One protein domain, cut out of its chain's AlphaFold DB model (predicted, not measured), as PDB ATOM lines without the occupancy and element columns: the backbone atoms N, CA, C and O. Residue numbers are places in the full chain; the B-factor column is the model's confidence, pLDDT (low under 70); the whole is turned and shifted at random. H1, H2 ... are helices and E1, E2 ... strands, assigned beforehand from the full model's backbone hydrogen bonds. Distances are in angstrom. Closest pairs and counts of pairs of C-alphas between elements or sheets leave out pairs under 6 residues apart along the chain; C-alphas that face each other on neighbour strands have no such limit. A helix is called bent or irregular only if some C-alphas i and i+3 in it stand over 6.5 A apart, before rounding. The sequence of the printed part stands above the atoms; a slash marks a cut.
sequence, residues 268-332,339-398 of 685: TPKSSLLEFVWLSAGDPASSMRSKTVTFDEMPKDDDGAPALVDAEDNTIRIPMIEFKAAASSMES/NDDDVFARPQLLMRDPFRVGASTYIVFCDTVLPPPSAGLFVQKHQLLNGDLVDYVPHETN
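What this domain is: This is residues 268 to 332 and 339 to 398 of the 685 residues of an uncharacterized protein of Pycnococcus provasolii (UniProt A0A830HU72). Little of this domain is regular: a curled five-stranded sheet folds back on itself like part of a barrel, with H1 over its E3 edge. The printed part has 125 residues, 49 in named elements, mixed helices and strands: E1 to E5, then H1. The mixed sheet runs E2 E1 E5 E4 E3. The whole is compact, radius of gyration of the C-alphas 15.2 A, spanning 42 by 35 by 24 A.

Where its parts are: E5 is residues 361 to 370, 27.1 A; E4 343 to 352, 25.0 A; E1 272 to 279, 23.0 A, from C-alpha 272 at (14.754, 43.544, -33.250); E2 288 to 295, 22.7 A; E3 321 to 323, 6.7 A; H1 377 to 386, 14.6 A, to C-alpha 386 at (5.842, 52.845, -44.854).

How they stand to each other: In this folded sheet, one sheet bent into two leaves, E2 E1 face E4 E3, with E5 as the hinge. E1 and E5 are parallel, N 275 and O 362 within hydrogen-bond range at 2.8 A. Hairpin E4 and E5 is antiparallel, N 346 and O 367 2.8 A apart. H1, every O i to N i+4 pair within range, lies only just over E3, with 3 C-alphas; closest are the C-alphas of Ile 321 and Leu 385, 6.4 A.

The domain as a whole: Residues 333 to 338 are cut out, leaving 11.2 A between C-alphas 332 and 339. The E2 to E3 link is long, 25 residues. Low confidence, under 70, covers 63 residues, among them 372 to 391.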
ATOM      1  N   THR A 268      15.431  42.811 -26.438       61.47
ATOM      2  CA  THR A 268      14.331  42.268 -25.637       61.47
ATOM      3  C   THR A 268      13.532  41.274 -26.491       61.47
ATOM      4  O   THR A 268      13.587  41.368 -27.717       61.47
ATOM      5  N   PRO A 269      12.705  40.390 -25.901       59.84
ATOM      6  CA  PRO A 269      11.864  39.459 -26.666       59.84
ATOM      7  C   PRO A 269      10.918  40.110 -27.691       59.84
ATOM      8  O   PRO A 269      10.327  39.404 -28.500       59.84
ATOM      9  N   LYS A 270      10.718  41.434 -27.630       62.25
ATOM     10  CA  LYS A 270       9.843  42.187 -28.539       62.25
ATOM     11  C   LYS A 270      10.594  43.033 -29.565       62.25
ATOM     12  O   LYS A 270       9.999  43.413 -30.565       62.25
ATOM     13  N   SER A 271      11.875  43.304 -29.328       70.94
ATOM     14  CA  SER A 271      12.652  44.239 -30.139       70.94
ATOM     15  C   SER A 271      13.593  43.513 -31.086       70.94
ATOM     16  O   SER A 271      14.224  42.536 -30.687       70.94
ATOM     17  N   SER A 272      13.769  44.047 -32.289       76.56
ATOM     18  CA  SER A 272      14.754  43.544 -33.250       76.56
ATOM     19  C   SER A 272      15.780  44.599 -33.599       76.56
ATOM     20  O   SER A 272      15.502  45.798 -33.554       76.56
ATOM     21  N   LEU A 273      16.974  44.139 -33.946       84.31
ATOM     22  CA  LEU A 273      18.089  44.995 -34.306       84.31
ATOM     23  C   LEU A 273      18.514  44.655 -35.732       84.31
ATOM     24  O   LEU A 273      18.900  43.522 -36.021       84.31
ATOM     25  N   LEU A 274      18.406  45.643 -36.616       88.38
ATOM     26  CA  LEU A 274      18.679  45.502 -38.041       88.38
ATOM     27  C   LEU A 274      19.873  46.380 -38.424       88.38
ATOM     28  O   LEU A 274      19.842  47.597 -38.244       88.38
ATOM     29  N   GLU A 275      20.918  45.767 -38.967       92.62
ATOM     30  CA  GLU A 275      22.051  46.457 -39.580       92.62
ATOM     31  C   GLU A 275      21.772  46.663 -41.066       92.62
ATOM     32  O   GLU A 275      21.870  45.731 -41.857       92.62
ATOM     33  N   PHE A 276      21.422  47.877 -41.468       92.56
ATOM     34  CA  PHE A 276      21.213  48.180 -42.877       92.56
ATOM     35  C   PHE A 276      22.552  48.449 -43.537       92.56
ATOM     36  O   PHE A 276      23.308  49.280 -43.043       92.56
ATOM     37  N   VAL A 277      22.820  47.779 -44.654       92.75
ATOM     38  CA  VAL A 277      24.068  47.861 -45.417       92.75
ATOM     39  C   VAL A 277      23.752  48.320 -46.835       92.75
ATOM     40  O   VAL A 277      22.858  47.774 -47.477       92.75
ATOM     41  N   TRP A 278      24.478  49.314 -47.340       88.94
ATOM     42  CA  TRP A 278      24.320  49.822 -48.705       88.94
ATOM     43  C   TRP A 278      25.660  50.258 -49.304       88.94
ATOM     44  O   TRP A 278      26.647  50.470 -48.595       88.94
ATOM     45  N   LEU A 279      25.689  50.411 -50.628       81.94
ATOM     46  CA  LEU A 279      26.827  50.986 -51.344       81.94
ATOM     47  C   LEU A 279      26.720  52.515 -51.395       81.94
ATOM     48  O   LEU A 279      25.715  53.064 -51.850       81.94
ATOM     49  N   SER A 280      27.774  53.202 -50.961       71.38
ATOM     50  CA  SER A 280      27.934  54.646 -51.155       71.38
ATOM     51  C   SER A 280      28.472  54.980 -52.550       71.38
ATOM     52  O   SER A 280      29.041  54.127 -53.233       71.38
ATOM     53  N   ALA A 281      28.348  56.246 -52.958       57.03
ATOM     54  CA  ALA A 281      29.102  56.783 -54.086       57.03
ATOM     55  C   ALA A 281      30.616  56.699 -53.797       57.03
ATOM     56  O   ALA A 281      31.085  57.210 -52.778       57.03
ATOM     57  N   GLY A 282      31.362  56.002 -54.662       52.00
ATOM     58  CA  GLY A 282      32.798  55.733 -54.512       52.00
ATOM     59  C   GLY A 282      33.207  54.355 -55.048       52.00
ATOM     60  O   GLY A 282      32.396  53.657 -55.656       52.00
ATOM     61  N   ASP A 283      34.464  53.957 -54.821       52.50
ATOM     62  CA  ASP A 283      34.994  52.641 -55.212       52.50
ATOM     63  C   ASP A 283      34.239  51.498 -54.487       52.50
ATOM     64  O   ASP A 283      34.281  51.454 -53.253       52.50
ATOM     65  N   PRO A 284      33.583  50.558 -55.208       50.56
ATOM     66  CA  PRO A 284      32.846  49.422 -54.636       50.56
ATOM     67  C   PRO A 284      33.639  48.580 -53.629       50.56
ATOM     68  O   PRO A 284      33.048  47.927 -52.770       50.56
ATOM     69  N   ALA A 285      34.972  48.577 -53.724       48.81
ATOM     70  CA  ALA A 285      35.854  47.868 -52.804       48.81
ATOM     71  C   ALA A 285      35.927  48.497 -51.400       48.81
ATOM     72  O   ALA A 285      36.291  47.818 -50.446       48.81
ATOM     73  N   SER A 286      35.601  49.787 -51.262       53.47
ATOM     74  CA  SER A 286      35.766  50.556 -50.018       53.47
ATOM     75  C   SER A 286      34.545  51.406 -49.636       53.47
ATOM     76  O   SER A 286      34.577  52.119 -48.634       53.47
ATOM     77  N   SER A 287      33.454  51.322 -50.404       66.06
ATOM     78  CA  SER A 287      32.292  52.210 -50.286       66.06
ATOM     79  C   SER A 287      31.094  51.629 -49.528       66.06
ATOM     80  O   SER A 287      30.061  52.298 -49.449       66.06
ATOM     81  N   MET A 288      31.190  50.425 -48.948       83.44
ATOM     82  CA  MET A 288      30.103  49.880 -48.126       83.44
ATOM     83  C   MET A 288      29.909  50.715 -46.863       83.44
ATOM     84  O   MET A 288      30.854  51.029 -46.137       83.44
ATOM     85  N   ARG A 289      28.655  51.066 -46.596       86.44
ATOM     86  CA  ARG A 289      28.226  51.796 -45.406       86.44
ATOM     87  C   ARG A 289      27.179  50.972 -44.693       86.44
ATOM     88  O   ARG A 289      26.429  50.233 -45.328       86.44
ATOM     89  N   SER A 290      27.121  51.124 -43.380       91.19
ATOM     90  CA  SER A 290      26.058  50.517 -42.608       91.19
ATOM     91  C   SER A 290      25.599  51.406 -41.468       91.19
ATOM     92  O   SER A 290      26.310  52.317 -41.037       91.19
ATOM     93  N   LYS A 291      24.373  51.165 -41.012       89.94
ATOM     94  CA  LYS A 291      23.857  51.740 -39.776       89.94
ATOM     95  C   LYS A 291      22.853  50.798 -39.132       89.94
ATOM     96  O   LYS A 291      22.093  50.109 -39.813       89.94
ATOM     97  N   THR A 292      22.806  50.843 -37.811       90.12
ATOM     98  CA  THR A 292      21.907  50.022 -37.006       90.12
ATOM     99  C   THR A 292      20.600  50.751 -36.720       90.12
ATOM    100  O   THR A 292      20.615  51.923 -36.346       90.12
ATOM    101  N   VAL A 293      19.475  50.050 -36.843       86.81
ATOM    102  CA  VAL A 293      18.149  50.539 -36.450       86.81
ATOM    103  C   VAL A 293      17.496  49.521 -35.520       86.81
ATOM    104  O   VAL A 293      17.517  48.318 -35.789       86.81
ATOM    105  N   THR A 294      16.919  50.003 -34.420       83.81
ATOM    106  CA  THR A 294      16.116  49.188 -33.504       83.81
ATOM    107  C   THR A 294      14.638  49.315 -33.843       83.81
ATOM    108  O   THR A 294      14.143  50.410 -34.100       83.81
ATOM    109  N   PHE A 295      13.933  48.191 -33.809       77.38
ATOM    110  CA  PHE A 295      12.486  48.120 -33.979       77.38
ATOM    111  C   PHE A 295      11.866  47.624 -32.679       77.38
ATOM    112  O   PHE A 295      12.239  46.550 -32.207       77.38
ATOM    113  N   ASP A 296      10.947  48.404 -32.103       71.12
ATOM    114  CA  ASP A 296      10.280  48.087 -30.828       71.12
ATOM    115  C   ASP A 296       9.292  46.919 -30.949       71.12
ATOM    116  O   ASP A 296       9.082  46.176 -29.989       71.12
ATOM    117  N   GLU A 297       8.709  46.752 -32.138       65.56
ATOM    118  CA  GLU A 297       7.905  45.601 -32.528       65.56
ATOM    119  C   GLU A 297       8.322  45.141 -33.926       65.56
ATOM    120  O   GLU A 297       8.561  45.949 -34.825       65.56
ATOM    121  N   MET A 298       8.393  43.826 -34.111       64.94
ATOM    122  CA  MET A 298       8.576  43.221 -35.427       64.94
ATOM    123  C   MET A 298       7.396  43.551 -36.352       64.94
ATOM    124  O   MET A 298       6.253  43.534 -35.878       64.94
ATOM    125  N   PRO A 299       7.635  43.781 -37.661       63.59
ATOM    126  CA  PRO A 299       6.567  43.781 -38.656       63.59
ATOM    127  C   PRO A 299       5.746  42.497 -38.519       63.59
ATOM    128  O   PRO A 299       6.302  41.452 -38.183       63.59
ATOM    129  N   LYS A 300       4.428  42.581 -38.699       63.09
ATOM    130  CA  LYS A 300       3.514  41.444 -38.535       63.09
ATOM    131  C   LYS A 300       3.065  40.922 -39.905       63.09
ATOM    132  O   LYS A 300       2.944  41.708 -40.850       63.09
ATOM    133  N   ASP A 301       2.845  39.617 -40.018       59.38
ATOM    134  CA  ASP A 301       2.128  39.012 -41.138       59.38
ATOM    135  C   ASP A 301       0.633  39.373 -41.087       59.38
ATOM    136  O   ASP A 301       0.165  40.074 -40.180       59.38
ATOM    137  N   ASP A 302      -0.115  38.917 -42.088       61.44
ATOM    138  CA  ASP A 302      -1.548  39.201 -42.223       61.44
ATOM    139  C   ASP A 302      -2.384  38.562 -41.097       61.44
ATOM    140  O   ASP A 302      -3.482  39.036 -40.795       61.44
ATOM    141  N   ASP A 303      -1.824  37.561 -40.412       55.28
ATOM    142  CA  ASP A 303      -2.394  36.896 -39.239       55.28
ATOM    143  C   ASP A 303      -1.969  37.556 -37.907       55.28
ATOM    144  O   ASP A 303      -2.427  37.170 -36.825       55.28
ATOM    145  N   GLY A 304      -1.131  38.598 -37.960       54.91
ATOM    146  CA  GLY A 304      -0.672  39.364 -36.803       54.91
ATOM    147  C   GLY A 304       0.556  38.790 -36.083       54.91
ATOM    148  O   GLY A 304       0.911  39.302 -35.013       54.91
ATOM    149  N   ALA A 305       1.216  37.765 -36.627       48.72
ATOM    150  CA  ALA A 305       2.438  37.180 -36.085       48.72
ATOM    151  C   ALA A 305       3.701  37.912 -36.592       48.72
ATOM    152  O   ALA A 305       3.722  38.390 -37.719       48.72
ATOM    153  N   PRO A 306       4.774  38.035 -35.788       57.00
ATOM    154  CA  PRO A 306       6.036  38.647 -36.217       57.00
ATOM    155  C   PRO A 306       6.619  38.010 -37.488       57.00
ATOM    156  O   PRO A 306       7.034  36.853 -37.466       57.00
ATOM    157  N   ALA A 307       6.725  38.782 -38.567       65.62
ATOM    158  CA  ALA A 307       7.233  38.347 -39.856       65.62
ATOM    159  C   ALA A 307       8.008  39.483 -40.548       65.62
ATOM    160  O   ALA A 307       7.438  40.467 -41.016       65.62
ATOM    161  N   LEU A 308       9.335  39.337 -40.646       72.19
ATOM    162  CA  LEU A 308      10.186  40.227 -41.461       72.19
ATOM    163  C   LEU A 308      10.020  39.982 -42.963       72.19
ATOM    164  O   LEU A 308      10.507  40.762 -43.784       72.19
ATOM    165  N   VAL A 309       9.368  38.877 -43.301       69.62
ATOM    166  CA  VAL A 309       9.193  38.364 -44.645       69.62
ATOM    167  C   VAL A 309       7.754  37.899 -44.778       69.62
ATOM    168  O   VAL A 309       7.241  37.228 -43.887       69.62
ATOM    169  N   ASP A 310       7.121  38.242 -45.885       65.31
ATOM    170  CA  ASP A 310       5.843  37.689 -46.287       65.31
ATOM    171  C   ASP A 310       5.977  36.189 -46.592       65.31
ATOM    172  O   ASP A 310       6.796  35.782 -47.418       65.31
ATOM    173  N   ALA A 311       5.192  35.352 -45.917       63.50
ATOM    174  CA  ALA A 311       5.274  33.906 -46.083       63.50
ATOM    175  C   ALA A 311       4.753  33.419 -47.450       63.50
ATOM    176  O   ALA A 311       5.170  32.352 -47.901       63.50
ATOM    177  N   GLU A 312       3.858  34.166 -48.106       66.06
ATOM    178  CA  GLU A 312       3.245  33.752 -49.372       66.06
ATOM    179  C   GLU A 312       4.153  34.034 -50.568       66.06
ATOM    180  O   GLU A 312       4.256  33.208 -51.480       66.06
ATOM    181  N   ASP A 313       4.810  35.195 -50.579       63.88
ATOM    182  CA  ASP A 313       5.592  35.641 -51.732       63.88
ATOM    183  C   ASP A 313       7.054  35.983 -51.432       63.88
ATOM    184  O   ASP A 313       7.785  36.409 -52.332       63.88
ATOM    185  N   ASN A 314       7.494  35.704 -50.201       64.62
ATOM    186  CA  ASN A 314       8.875  35.805 -49.743       64.62
ATOM    187  C   ASN A 314       9.447  37.237 -49.795       64.62
ATOM    188  O   ASN A 314      10.669  37.427 -49.840       64.62
ATOM    189  N   THR A 315       8.573  38.249 -49.791       68.06
ATOM    190  CA  THR A 315       8.961  39.662 -49.841       68.06
ATOM    191  C   THR A 315       9.322  40.211 -48.471       68.06
ATOM    192  O   THR A 315       8.715  39.895 -47.454       68.06
ATOM    193  N   ILE A 316      10.341  41.066 -48.423       75.88
ATOM    194  CA  ILE A 316      10.796  41.688 -47.175       75.88
ATOM    195  C   ILE A 316       9.806  42.787 -46.744       75.88
ATOM    196  O   ILE A 316       9.603  43.748 -47.484       75.88
ATOM    197  N   ARG A 317       9.261  42.690 -45.522       73.81
ATOM    198  CA  ARG A 317       8.321  43.659 -44.904       73.81
ATOM    199  C   ARG A 317       9.015  44.735 -44.047       73.81
ATOM    200  O   ARG A 317       8.400  45.365 -43.190       73.81
ATOM    201  N   ILE A 318      10.317  44.932 -44.240       79.69
ATOM    202  CA  ILE A 318      11.117  45.922 -43.507       79.69
ATOM    203  C   ILE A 318      10.957  47.295 -44.184       79.69
ATOM    204  O   ILE A 318      11.144  47.385 -45.401       79.69
ATOM    205  N   PRO A 319      10.649  48.369 -43.431       78.94
ATOM    206  CA  PRO A 319      10.531  49.703 -44.000       78.94
ATOM    207  C   PRO A 319      11.870  50.205 -44.542       78.94
ATOM    208  O   PRO A 319      12.950  49.855 -44.055       78.94
ATOM    209  N   MET A 320      11.791  51.071 -45.549       82.81
ATOM    210  CA  MET A 320      12.959  51.790 -46.046       82.81
ATOM    211  C   MET A 320      13.484  52.740 -44.976       82.81
ATOM    212  O   MET A 320      12.729  53.228 -44.135       82.81
ATOM    213  N   ILE A 321      14.771  53.065 -45.049       83.94
ATOM    214  CA  ILE A 321      15.353  54.063 -44.153       83.94
ATOM    215  C   ILE A 321      16.112  55.127 -44.923       83.94
ATOM    216  O   ILE A 321      16.791  54.853 -45.906       83.94
ATOM    217  N   GLU A 322      16.024  56.354 -44.439       81.44
ATOM    218  CA  GLU A 322      16.717  57.503 -45.013       81.44
ATOM    219  C   GLU A 322      18.165  57.579 -44.526       81.44
ATOM    220  O   GLU A 322      18.450  57.304 -43.357       81.44
ATOM    221  N   PHE A 323      19.090  58.001 -45.380       76.81
ATOM    222  CA  PHE A 323      20.437  58.380 -44.963       76.81
ATOM    223  C   PHE A 323      20.914  59.626 -45.714       76.81
ATOM    224  O   PHE A 323      20.500  59.897 -46.836       76.81
ATOM    225  N   LYS A 324      21.822  60.381 -45.088       71.50
ATOM    226  CA  LYS A 324      22.400  61.587 -45.687       71.50
ATOM    227  C   LYS A 324      23.520  61.208 -46.650       71.50
ATOM    228  O   LYS A 324      24.623  60.886 -46.204       71.50
ATOM    229  N   ALA A 325      23.253  61.260 -47.953       61.12
ATOM    230  CA  ALA A 325      24.232  60.897 -48.977       61.12
ATOM    231  C   ALA A 325      25.457  61.825 -48.972       61.12
ATOM    232  O   ALA A 325      26.582  61.335 -49.068       61.12
ATOM    233  N   ALA A 326      25.268  63.123 -48.705       54.50
ATOM    234  CA  ALA A 326      26.363  64.091 -48.578       54.50
ATOM    235  C   ALA A 326      27.402  63.729 -47.494       54.50
ATOM    236  O   ALA A 326      28.570  64.087 -47.606       54.50
ATOM    237  N   ALA A 327      27.014  62.979 -46.453       51.47
ATOM    238  CA  ALA A 327      27.937  62.504 -45.415       51.47
ATOM    239  C   ALA A 327      28.675  61.205 -45.802       51.47
ATOM    240  O   ALA A 327      29.591  60.776 -45.101       51.47
ATOM    241  N   SER A 328      28.266  60.551 -46.892       49.72
ATOM    242  CA  SER A 328      28.764  59.234 -47.309       49.72
ATOM    243  C   SER A 328      29.849  59.284 -48.396       49.72
ATOM    244  O   SER A 328      30.558  58.290 -48.600       49.72
ATOM    245  N   SER A 329      30.076  60.450 -49.004       46.56
ATOM    246  CA  SER A 329      31.104  60.697 -50.024       46.56
ATOM    247  C   SER A 329      31.906  61.958 -49.698       46.56
ATOM    248  O   SER A 329      31.349  63.043 -49.613       46.56
ATOM    249  N   MET A 330      33.237  61.842 -49.582       37.56
ATOM    250  CA  MET A 330      34.123  63.021 -49.488       37.56
ATOM    251  C   MET A 330      34.115  63.874 -50.774       37.56
ATOM    252  O   MET A 330      34.626  64.990 -50.763       37.56
ATOM    253  N   GLU A 331      33.527  63.373 -51.870       36.97
ATOM    254  CA  GLU A 331      33.511  64.021 -53.190       36.97
ATOM    255  C   GLU A 331      32.128  64.541 -53.643       36.97
ATOM    256  O   GLU A 331      32.032  65.180 -54.692       36.97
ATOM    257  N   SER A 332      31.047  64.362 -52.872       37.69
ATOM    258  CA  SER A 332      29.698  64.818 -53.273       37.69
ATOM    259  C   SER A 332      29.419  66.289 -52.962       37.69
ATOM    260  O   SER A 332      28.341  66.631 -52.501       37.69
ATOM    261  N   ASN A 339      18.918  68.325 -54.380       44.66
ATOM    262  CA  ASN A 339      19.010  68.204 -52.929       44.66
ATOM    263  C   ASN A 339      19.516  66.795 -52.559       44.66
ATOM    264  O   ASN A 339      18.726  65.854 -52.537       44.66
ATOM    265  N   ASP A 340      20.803  66.668 -52.229       51.75
ATOM    266  CA  ASP A 340      21.484  65.448 -51.744       51.75
ATOM    267  C   ASP A 340      20.981  64.960 -50.359       51.75
ATOM    268  O   ASP A 340      21.621  64.142 -49.686       51.75
ATOM    269  N   ASP A 341      19.830  65.472 -49.919       55.62
ATOM    270  CA  ASP A 341      19.272  65.303 -48.581       55.62
ATOM    271  C   ASP A 341      18.261  64.146 -48.471       55.62
ATOM    272  O   ASP A 341      17.972  63.728 -47.356       55.62
ATOM    273  N   ASP A 342      17.770  63.572 -49.581       67.94
ATOM    274  CA  ASP A 342      16.687  62.568 -49.570       67.94
ATOM    275  C   ASP A 342      17.061  61.261 -50.316       67.94
ATOM    276  O   ASP A 342      16.480  60.925 -51.352       67.94
ATOM    277  N   VAL A 343      18.029  60.493 -49.792       78.00
ATOM    278  CA  VAL A 343      18.373  59.145 -50.302       78.00
ATOM    279  C   VAL A 343      17.893  58.060 -49.340       78.00
ATOM    280  O   VAL A 343      18.052  58.162 -48.121       78.00
ATOM    281  N   PHE A 344      17.320  56.990 -49.891       81.44
ATOM    282  CA  PHE A 344      16.727  55.900 -49.123       81.44
ATOM    283  C   PHE A 344      17.425  54.566 -49.399       81.44
ATOM    284  O   PHE A 344      17.760  54.241 -50.538       81.44
ATOM    285  N   ALA A 345      17.605  53.776 -48.342       86.38
ATOM    286  CA  ALA A 345      18.039  52.390 -48.386       86.38
ATOM    287  C   ALA A 345      16.802  51.479 -48.414       86.38
ATOM    288  O   ALA A 345      16.012  51.449 -47.465       86.38
ATOM    289  N   ARG A 346      16.626  50.759 -49.525       85.44
ATOM    290  CA  ARG A 346      15.519  49.835 -49.776       85.44
ATOM    291  C   ARG A 346      15.958  48.389 -49.531       85.44
ATOM    292  O   ARG A 346      16.776  47.906 -50.314       85.44
ATOM    293  N   PRO A 347      15.385  47.672 -48.551       87.88
ATOM    294  CA  PRO A 347      15.733  46.277 -48.276       87.88
ATOM    295  C   PRO A 347      15.623  45.367 -49.507       87.88
ATOM    296  O   PRO A 347      14.602  45.369 -50.194       87.88
ATOM    297  N   GLN A 348      16.681  44.601 -49.785       86.25
ATOM    298  CA  GLN A 348      16.759  43.635 -50.890       86.25
ATOM    299  C   GLN A 348      17.060  42.216 -50.414       86.25
ATOM    300  O   GLN A 348      16.451  41.282 -50.929       86.25
ATOM    301  N   LEU A 349      17.957  42.066 -49.435       87.25
ATOM    302  CA  LEU A 349      18.342  40.777 -48.863       87.25
ATOM    303  C   LEU A 349      18.426  40.882 -47.335       87.25
ATOM    304  O   LEU A 349      19.011  41.821 -46.799       87.25
ATOM    305  N   LEU A 350      17.855  39.896 -46.646       87.56
ATOM    306  CA  LEU A 350      17.874  39.761 -45.191       87.56
ATOM    307  C   LEU A 350      18.753  38.568 -44.795       87.56
ATOM    308  O   LEU A 350      18.541  37.460 -45.282       87.56
ATOM    309  N   MET A 351      19.714  38.788 -43.899       87.88
ATOM    310  CA  MET A 351      20.673  37.786 -43.420       87.88
ATOM    311  C   MET A 351      20.751  37.801 -41.894       87.88
ATOM    312  O   MET A 351      20.448  38.811 -41.261       87.88
ATOM    313  N   ARG A 352      21.175  36.696 -41.274       87.19
ATOM    314  CA  ARG A 352      21.479  36.689 -39.832       87.19
ATOM    315  C   ARG A 352      22.707  37.556 -39.558       87.19
ATOM    316  O   ARG A 352      23.639  37.552 -40.353       87.19
ATOM    317  N   ASP A 353      22.703  38.292 -38.448       88.94
ATOM    318  CA  ASP A 353      23.877  39.055 -38.009       88.94
ATOM    319  C   ASP A 353      24.848  38.118 -37.262       88.94
ATOM    320  O   ASP A 353      24.495  37.625 -36.188       88.94
ATOM    321  N   PRO A 354      26.059  37.844 -37.790       89.25
ATOM    322  CA  PRO A 354      27.015  36.946 -37.150       89.25
ATOM    323  C   PRO A 354      27.810  37.632 -36.027       89.25
ATOM    324  O   PRO A 354      28.568  36.967 -35.326       89.25
ATOM    325  N   PHE A 355      27.683  38.953 -35.859       87.38
ATOM    326  CA  PHE A 355      28.472  39.741 -34.909       87.38
ATOM    327  C   PHE A 355      27.732  40.025 -33.602       87.38
ATOM    328  O   PHE A 355      28.369  40.317 -32.588       87.38
ATOM    329  N   ARG A 356      26.396  39.985 -33.613       83.00
ATOM    330  CA  ARG A 356      25.563  40.367 -32.465       83.00
ATOM    331  C   ARG A 356      24.754  39.192 -31.937       83.00
ATOM    332  O   ARG A 356      24.000  38.565 -32.676       83.00
ATOM    333  N   VAL A 357      24.855  38.962 -30.629       68.50
ATOM    334  CA  VAL A 357      24.125  37.903 -29.926       68.50
ATOM    335  C   VAL A 357      22.655  38.296 -29.741       68.50
ATOM    336  O   VAL A 357      22.338  39.365 -29.212       68.50
ATOM    337  N   GLY A 358      21.746  37.414 -30.155       66.50
ATOM    338  CA  GLY A 358      20.305  37.567 -29.960       66.50
ATOM    339  C   GLY A 358      19.496  36.796 -30.999       66.50
ATOM    340  O   GLY A 358      19.940  36.590 -32.123       66.50
ATOM    341  N   ALA A 359      18.282  36.378 -30.639       62.97
ATOM    342  CA  ALA A 359      17.407  35.644 -31.556       62.97
ATOM    343  C   ALA A 359      16.869  36.515 -32.713       62.97
ATOM    344  O   ALA A 359      16.375  35.976 -33.706       62.97
ATOM    345  N   SER A 360      16.982  37.844 -32.601       76.38
ATOM    346  CA  SER A 360      16.347  38.821 -33.494       76.38
ATOM    347  C   SER A 360      17.317  39.907 -33.986       76.38
ATOM    348  O   SER A 360      16.987  41.094 -34.014       76.38
ATOM    349  N   THR A 361      18.536  39.500 -34.349       83.12
ATOM    350  CA  THR A 361      19.568  40.352 -34.958       83.12
ATOM    351  C   THR A 361      19.775  39.966 -36.428       83.12
ATOM    352  O   THR A 361      19.924  38.786 -36.764       83.12
ATOM    353  N   TYR A 362      19.753  40.957 -37.322       87.62
ATOM    354  CA  TYR A 362      19.856  40.724 -38.764       87.62
ATOM    355  C   TYR A 362      20.684  41.793 -39.469       87.62
ATOM    356  O   TYR A 362      20.725  42.948 -39.046       87.62
ATOM    357  N   ILE A 363      21.273  41.411 -40.598       91.81
ATOM    358  CA  ILE A 363      21.848  42.323 -41.580       91.81
ATOM    359  C   ILE A 363      20.883  42.442 -42.764       91.81
ATOM    360  O   ILE A 363      20.347  41.445 -43.242       91.81
ATOM    361  N   VAL A 364      20.657  43.665 -43.234       91.88
ATOM    362  CA  VAL A 364      19.733  43.999 -44.320       91.88
ATOM    363  C   VAL A 364      20.511  44.687 -45.436       91.88
ATOM    364  O   VAL A 364      20.831  45.873 -45.344       91.88
ATOM    365  N   PHE A 365      20.820  43.962 -46.508       92.50
ATOM    366  CA  PHE A 365      21.420  44.556 -47.699       92.50
ATOM    367  C   PHE A 365      20.372  45.351 -48.476       92.50
ATOM    368  O   PHE A 365      19.242  44.889 -48.662       92.50
ATOM    369  N   CYS A 366      20.749  46.546 -48.920       90.81
ATOM    370  CA  CYS A 366      19.825  47.521 -49.470       90.81
ATOM    371  C   CYS A 366      20.277  48.100 -50.809       90.81
ATOM    372  O   CYS A 366      21.445  48.428 -51.015       90.81
ATOM    373  N   ASP A 367      19.288  48.344 -51.662       87.12
ATOM    374  CA  ASP A 367      19.410  49.230 -52.812       87.12
ATOM    375  C   ASP A 367      19.366  50.692 -52.367       87.12
ATOM    376  O   ASP A 367      18.635  51.049 -51.443       87.12
ATOM    377  N   THR A 368      20.089  51.558 -53.072       85.50
ATOM    378  CA  THR A 368      19.970  53.011 -52.923       85.50
ATOM    379  C   THR A 368      18.974  53.562 -53.940       85.50
ATOM    380  O   THR A 368      19.062  53.285 -55.144       85.50
ATOM    381  N   VAL A 369      17.989  54.326 -53.463       80.69
ATOM    382  CA  VAL A 369      16.930  54.904 -54.302       80.69
ATOM    383  C   VAL A 369      16.614  56.347 -53.913       80.69
ATOM    384  O   VAL A 369      16.894  56.791 -52.798       80.69
ATOM    385  N   LEU A 370      16.006  57.056 -54.857       77.31
ATOM    386  CA  LEU A 370      15.548  58.433 -54.760       77.31
ATOM    387  C   LEU A 370      14.011  58.490 -54.795       77.31
ATOM    388  O   LEU A 370      13.377  57.628 -55.422       77.31
ATOM    389  N   PRO A 371      13.400  59.513 -54.173       71.31
ATOM    390  CA  PRO A 371      11.964  59.743 -54.276       71.31
ATOM    391  C   PRO A 371      11.552  60.081 -55.725       71.31
ATOM    392  O   PRO A 371      12.362  60.606 -56.498       71.31
ATOM    393  N   PRO A 372      10.296  59.800 -56.130       67.06
ATOM    394  CA  PRO A 372       9.828  60.107 -57.478       67.06
ATOM    395  C   PRO A 372       9.804  61.618 -57.751       67.06
ATOM    396  O   PRO A 372       9.489  62.402 -56.857       67.06
ATOM    397  N   PRO A 373       9.987  62.065 -59.005       60.94
ATOM    398  CA  PRO A 373       9.888  63.486 -59.354       60.94
ATOM    399  C   PRO A 373       8.476  64.106 -59.233       60.94
ATOM    400  O   PRO A 373       8.339  65.322 -59.341       60.94
ATOM    401  N   SER A 374       7.412  63.301 -59.093       54.56
ATOM    402  CA  SER A 374       6.031  63.663 -59.475       54.56
ATOM    403  C   SER A 374       4.996  63.825 -58.340       54.56
ATOM    404  O   SER A 374       3.810  63.973 -58.631       54.56
ATOM    405  N   ALA A 375       5.384  63.864 -57.062       50.03
ATOM    406  CA  ALA A 375       4.467  64.112 -55.937       50.03
ATOM    407  C   ALA A 375       5.050  65.114 -54.913       50.03
ATOM    408  O   ALA A 375       6.217  65.488 -54.967       50.03
ATOM    409  N   GLY A 376       4.217  65.640 -54.011       56.19
ATOM    410  CA  GLY A 376       4.671  66.589 -52.987       56.19
ATOM    411  C   GLY A 376       5.605  65.924 -51.966       56.19
ATOM    412  O   GLY A 376       5.253  64.878 -51.420       56.19
ATOM    413  N   LEU A 377       6.744  66.566 -51.671       57.00
ATOM    414  CA  LEU A 377       7.873  66.039 -50.878       57.00
ATOM    415  C   LEU A 377       7.463  65.333 -49.564       57.00
ATOM    416  O   LEU A 377       7.980  64.274 -49.223       57.00
ATOM    417  N   PHE A 378       6.482  65.884 -48.839       55.59
ATOM    418  CA  PHE A 378       6.032  65.341 -47.550       55.59
ATOM    419  C   PHE A 378       5.221  64.039 -47.675       55.59
ATOM    420  O   PHE A 378       5.389  63.121 -46.876       55.59
ATOM    421  N   VAL A 379       4.350  63.940 -48.687       53.09
ATOM    422  CA  VAL A 379       3.523  62.741 -48.917       53.09
ATOM    423  C   VAL A 379       4.400  61.589 -49.417       53.09
ATOM    424  O   VAL A 379       4.232  60.457 -48.974       53.09
ATOM    425  N   GLN A 380       5.393  61.898 -50.255       59.19
ATOM    426  CA  GLN A 380       6.346  60.922 -50.788       59.19
ATOM    427  C   GLN A 380       7.185  60.260 -49.696       59.19
ATOM    428  O   GLN A 380       7.303  59.038 -49.668       59.19
ATOM    429  N   LYS A 381       7.738  61.054 -48.772       58.62
ATOM    430  CA  LYS A 381       8.598  60.549 -47.697       58.62
ATOM    431  C   LYS A 381       7.855  59.582 -46.775       58.62
ATOM    432  O   LYS A 381       8.378  58.523 -46.450       58.62
ATOM    433  N   HIS A 382       6.618  59.912 -46.405       58.50
ATOM    434  CA  HIS A 382       5.795  59.049 -45.556       58.50
ATOM    435  C   HIS A 382       5.401  57.738 -46.258       58.50
ATOM    436  O   HIS A 382       5.424  56.684 -45.632       58.50
ATOM    437  N   GLN A 383       5.078  57.780 -47.554       59.59
ATOM    438  CA  GLN A 383       4.725  56.576 -48.317       59.59
ATOM    439  C   GLN A 383       5.936  55.652 -48.553       59.59
ATOM    440  O   GLN A 383       5.809  54.440 -48.412       59.59
ATOM    441  N   LEU A 384       7.121  56.213 -48.837       60.44
ATOM    442  CA  LEU A 384       8.363  55.444 -49.021       60.44
ATOM    443  C   LEU A 384       8.804  54.737 -47.735       60.44
ATOM    444  O   LEU A 384       9.190  53.571 -47.764       60.44
ATOM    445  N   LEU A 385       8.724  55.428 -46.597       61.50
ATOM    446  CA  LEU A 385       9.097  54.859 -45.301       61.50
ATOM    447  C   LEU A 385       8.117  53.775 -44.833       61.50
ATOM    448  O   LEU A 385       8.529  52.867 -44.123       61.50
ATOM    449  N   ASN A 386       6.851  53.827 -45.254       60.62
ATOM    450  CA  ASN A 386       5.842  52.845 -44.854       60.62
ATOM    451  C   ASN A 386       5.731  51.637 -45.798       60.62
ATOM    452  O   ASN A 386       4.968  50.722 -45.506       60.62
ATOM    453  N   GLY A 387       6.486  51.611 -46.901       54.00
ATOM    454  CA  GLY A 387       6.468  50.491 -47.847       54.00
ATOM    455  C   GLY A 387       5.225  50.431 -48.742       54.00
ATOM    456  O   GLY A 387       4.980  49.397 -49.362       54.00
ATOM    457  N   ASP A 388       4.457  51.521 -48.842       53.84
ATOM    458  CA  ASP A 388       3.366  51.620 -49.812       53.84
ATOM    459  C   ASP A 388       3.935  51.590 -51.250       53.84
ATOM    460  O   ASP A 388       5.093  51.948 -51.471       53.84
ATOM    461  N   LEU A 389       3.143  51.161 -52.245       48.56
ATOM    462  CA  LEU A 389       3.533  51.177 -53.667       48.56
ATOM    463  C   LEU A 389       3.863  52.613 -54.117       48.56
ATOM    464  O   LEU A 389       2.987  53.355 -54.566       48.56
ATOM    465  N   VAL A 390       5.126  53.011 -54.004       55.41
ATOM    466  CA  VAL A 390       5.630  54.282 -54.524       55.41
ATOM    467  C   VAL A 390       6.559  53.990 -55.691       55.41
ATOM    468  O   VAL A 390       7.476  53.179 -55.572       55.41
ATOM    469  N   ASP A 391       6.343  54.677 -56.810       63.12
ATOM    470  CA  ASP A 391       7.342  54.785 -57.869       63.12
ATOM    471  C   ASP A 391       8.613  55.403 -57.258       63.12
ATOM    472  O   ASP A 391       8.607  56.566 -56.884       63.12
ATOM    473  N   TYR A 392       9.704  54.659 -57.101       71.81
ATOM    474  CA  TYR A 392      11.007  55.208 -56.698       71.81
ATOM    475  C   TYR A 392      11.981  55.112 -57.870       71.81
ATOM    476  O   TYR A 392      11.834  54.275 -58.762       71.81
ATOM    477  N   VAL A 393      12.994  55.976 -57.874       77.25
ATOM    478  CA  VAL A 393      14.004  56.013 -58.938       77.25
ATOM    479  C   VAL A 393      15.297  55.399 -58.403       77.25
ATOM    480  O   VAL A 393      15.749  55.813 -57.334       77.25
ATOM    481  N   PRO A 394      15.920  54.418 -59.083       79.50
ATOM    482  CA  PRO A 394      17.212  53.899 -58.646       79.50
ATOM    483  C   PRO A 394      18.249  55.027 -58.622       79.50
ATOM    484  O   PRO A 394      18.339  55.823 -59.559       79.50
ATOM    485  N   HIS A 395      19.042  55.093 -57.551       78.12
ATOM    486  CA  HIS A 395      20.171  56.015 -57.496       78.12
ATOM    487  C   HIS A 395      21.202  55.642 -58.577       78.12
ATOM    488  O   HIS A 395      21.323  54.477 -58.953       78.12
ATOM    489  N   GLU A 396      21.995  56.591 -59.075       74.19
ATOM    490  CA  GLU A 396      22.954  56.335 -60.169       74.19
ATOM    491  C   GLU A 396      24.032  55.280 -59.837       74.19
ATOM    492  O   GLU A 396      24.589  54.611 -60.722       74.19
ATOM    493  N   THR A 397      24.307  55.106 -58.544       73.62
ATOM    494  CA  THR A 397      25.231  54.101 -58.005       73.62
ATOM    495  C   THR A 397      24.590  52.723 -57.849       73.62
ATOM    496  O   THR A 397      25.313  51.750 -57.667       73.62
ATOM    497  N   ASN A 398      23.266  52.597 -57.971       82.00
ATOM    498  CA  ASN A 398      22.564  51.323 -57.871       82.00
ATOM    499  C   ASN A 398      22.780  50.489 -59.149       82.00
ATOM    500  O   ASN A 398      22.035  50.576 -60.129       82.00
TER     501      ASN A 398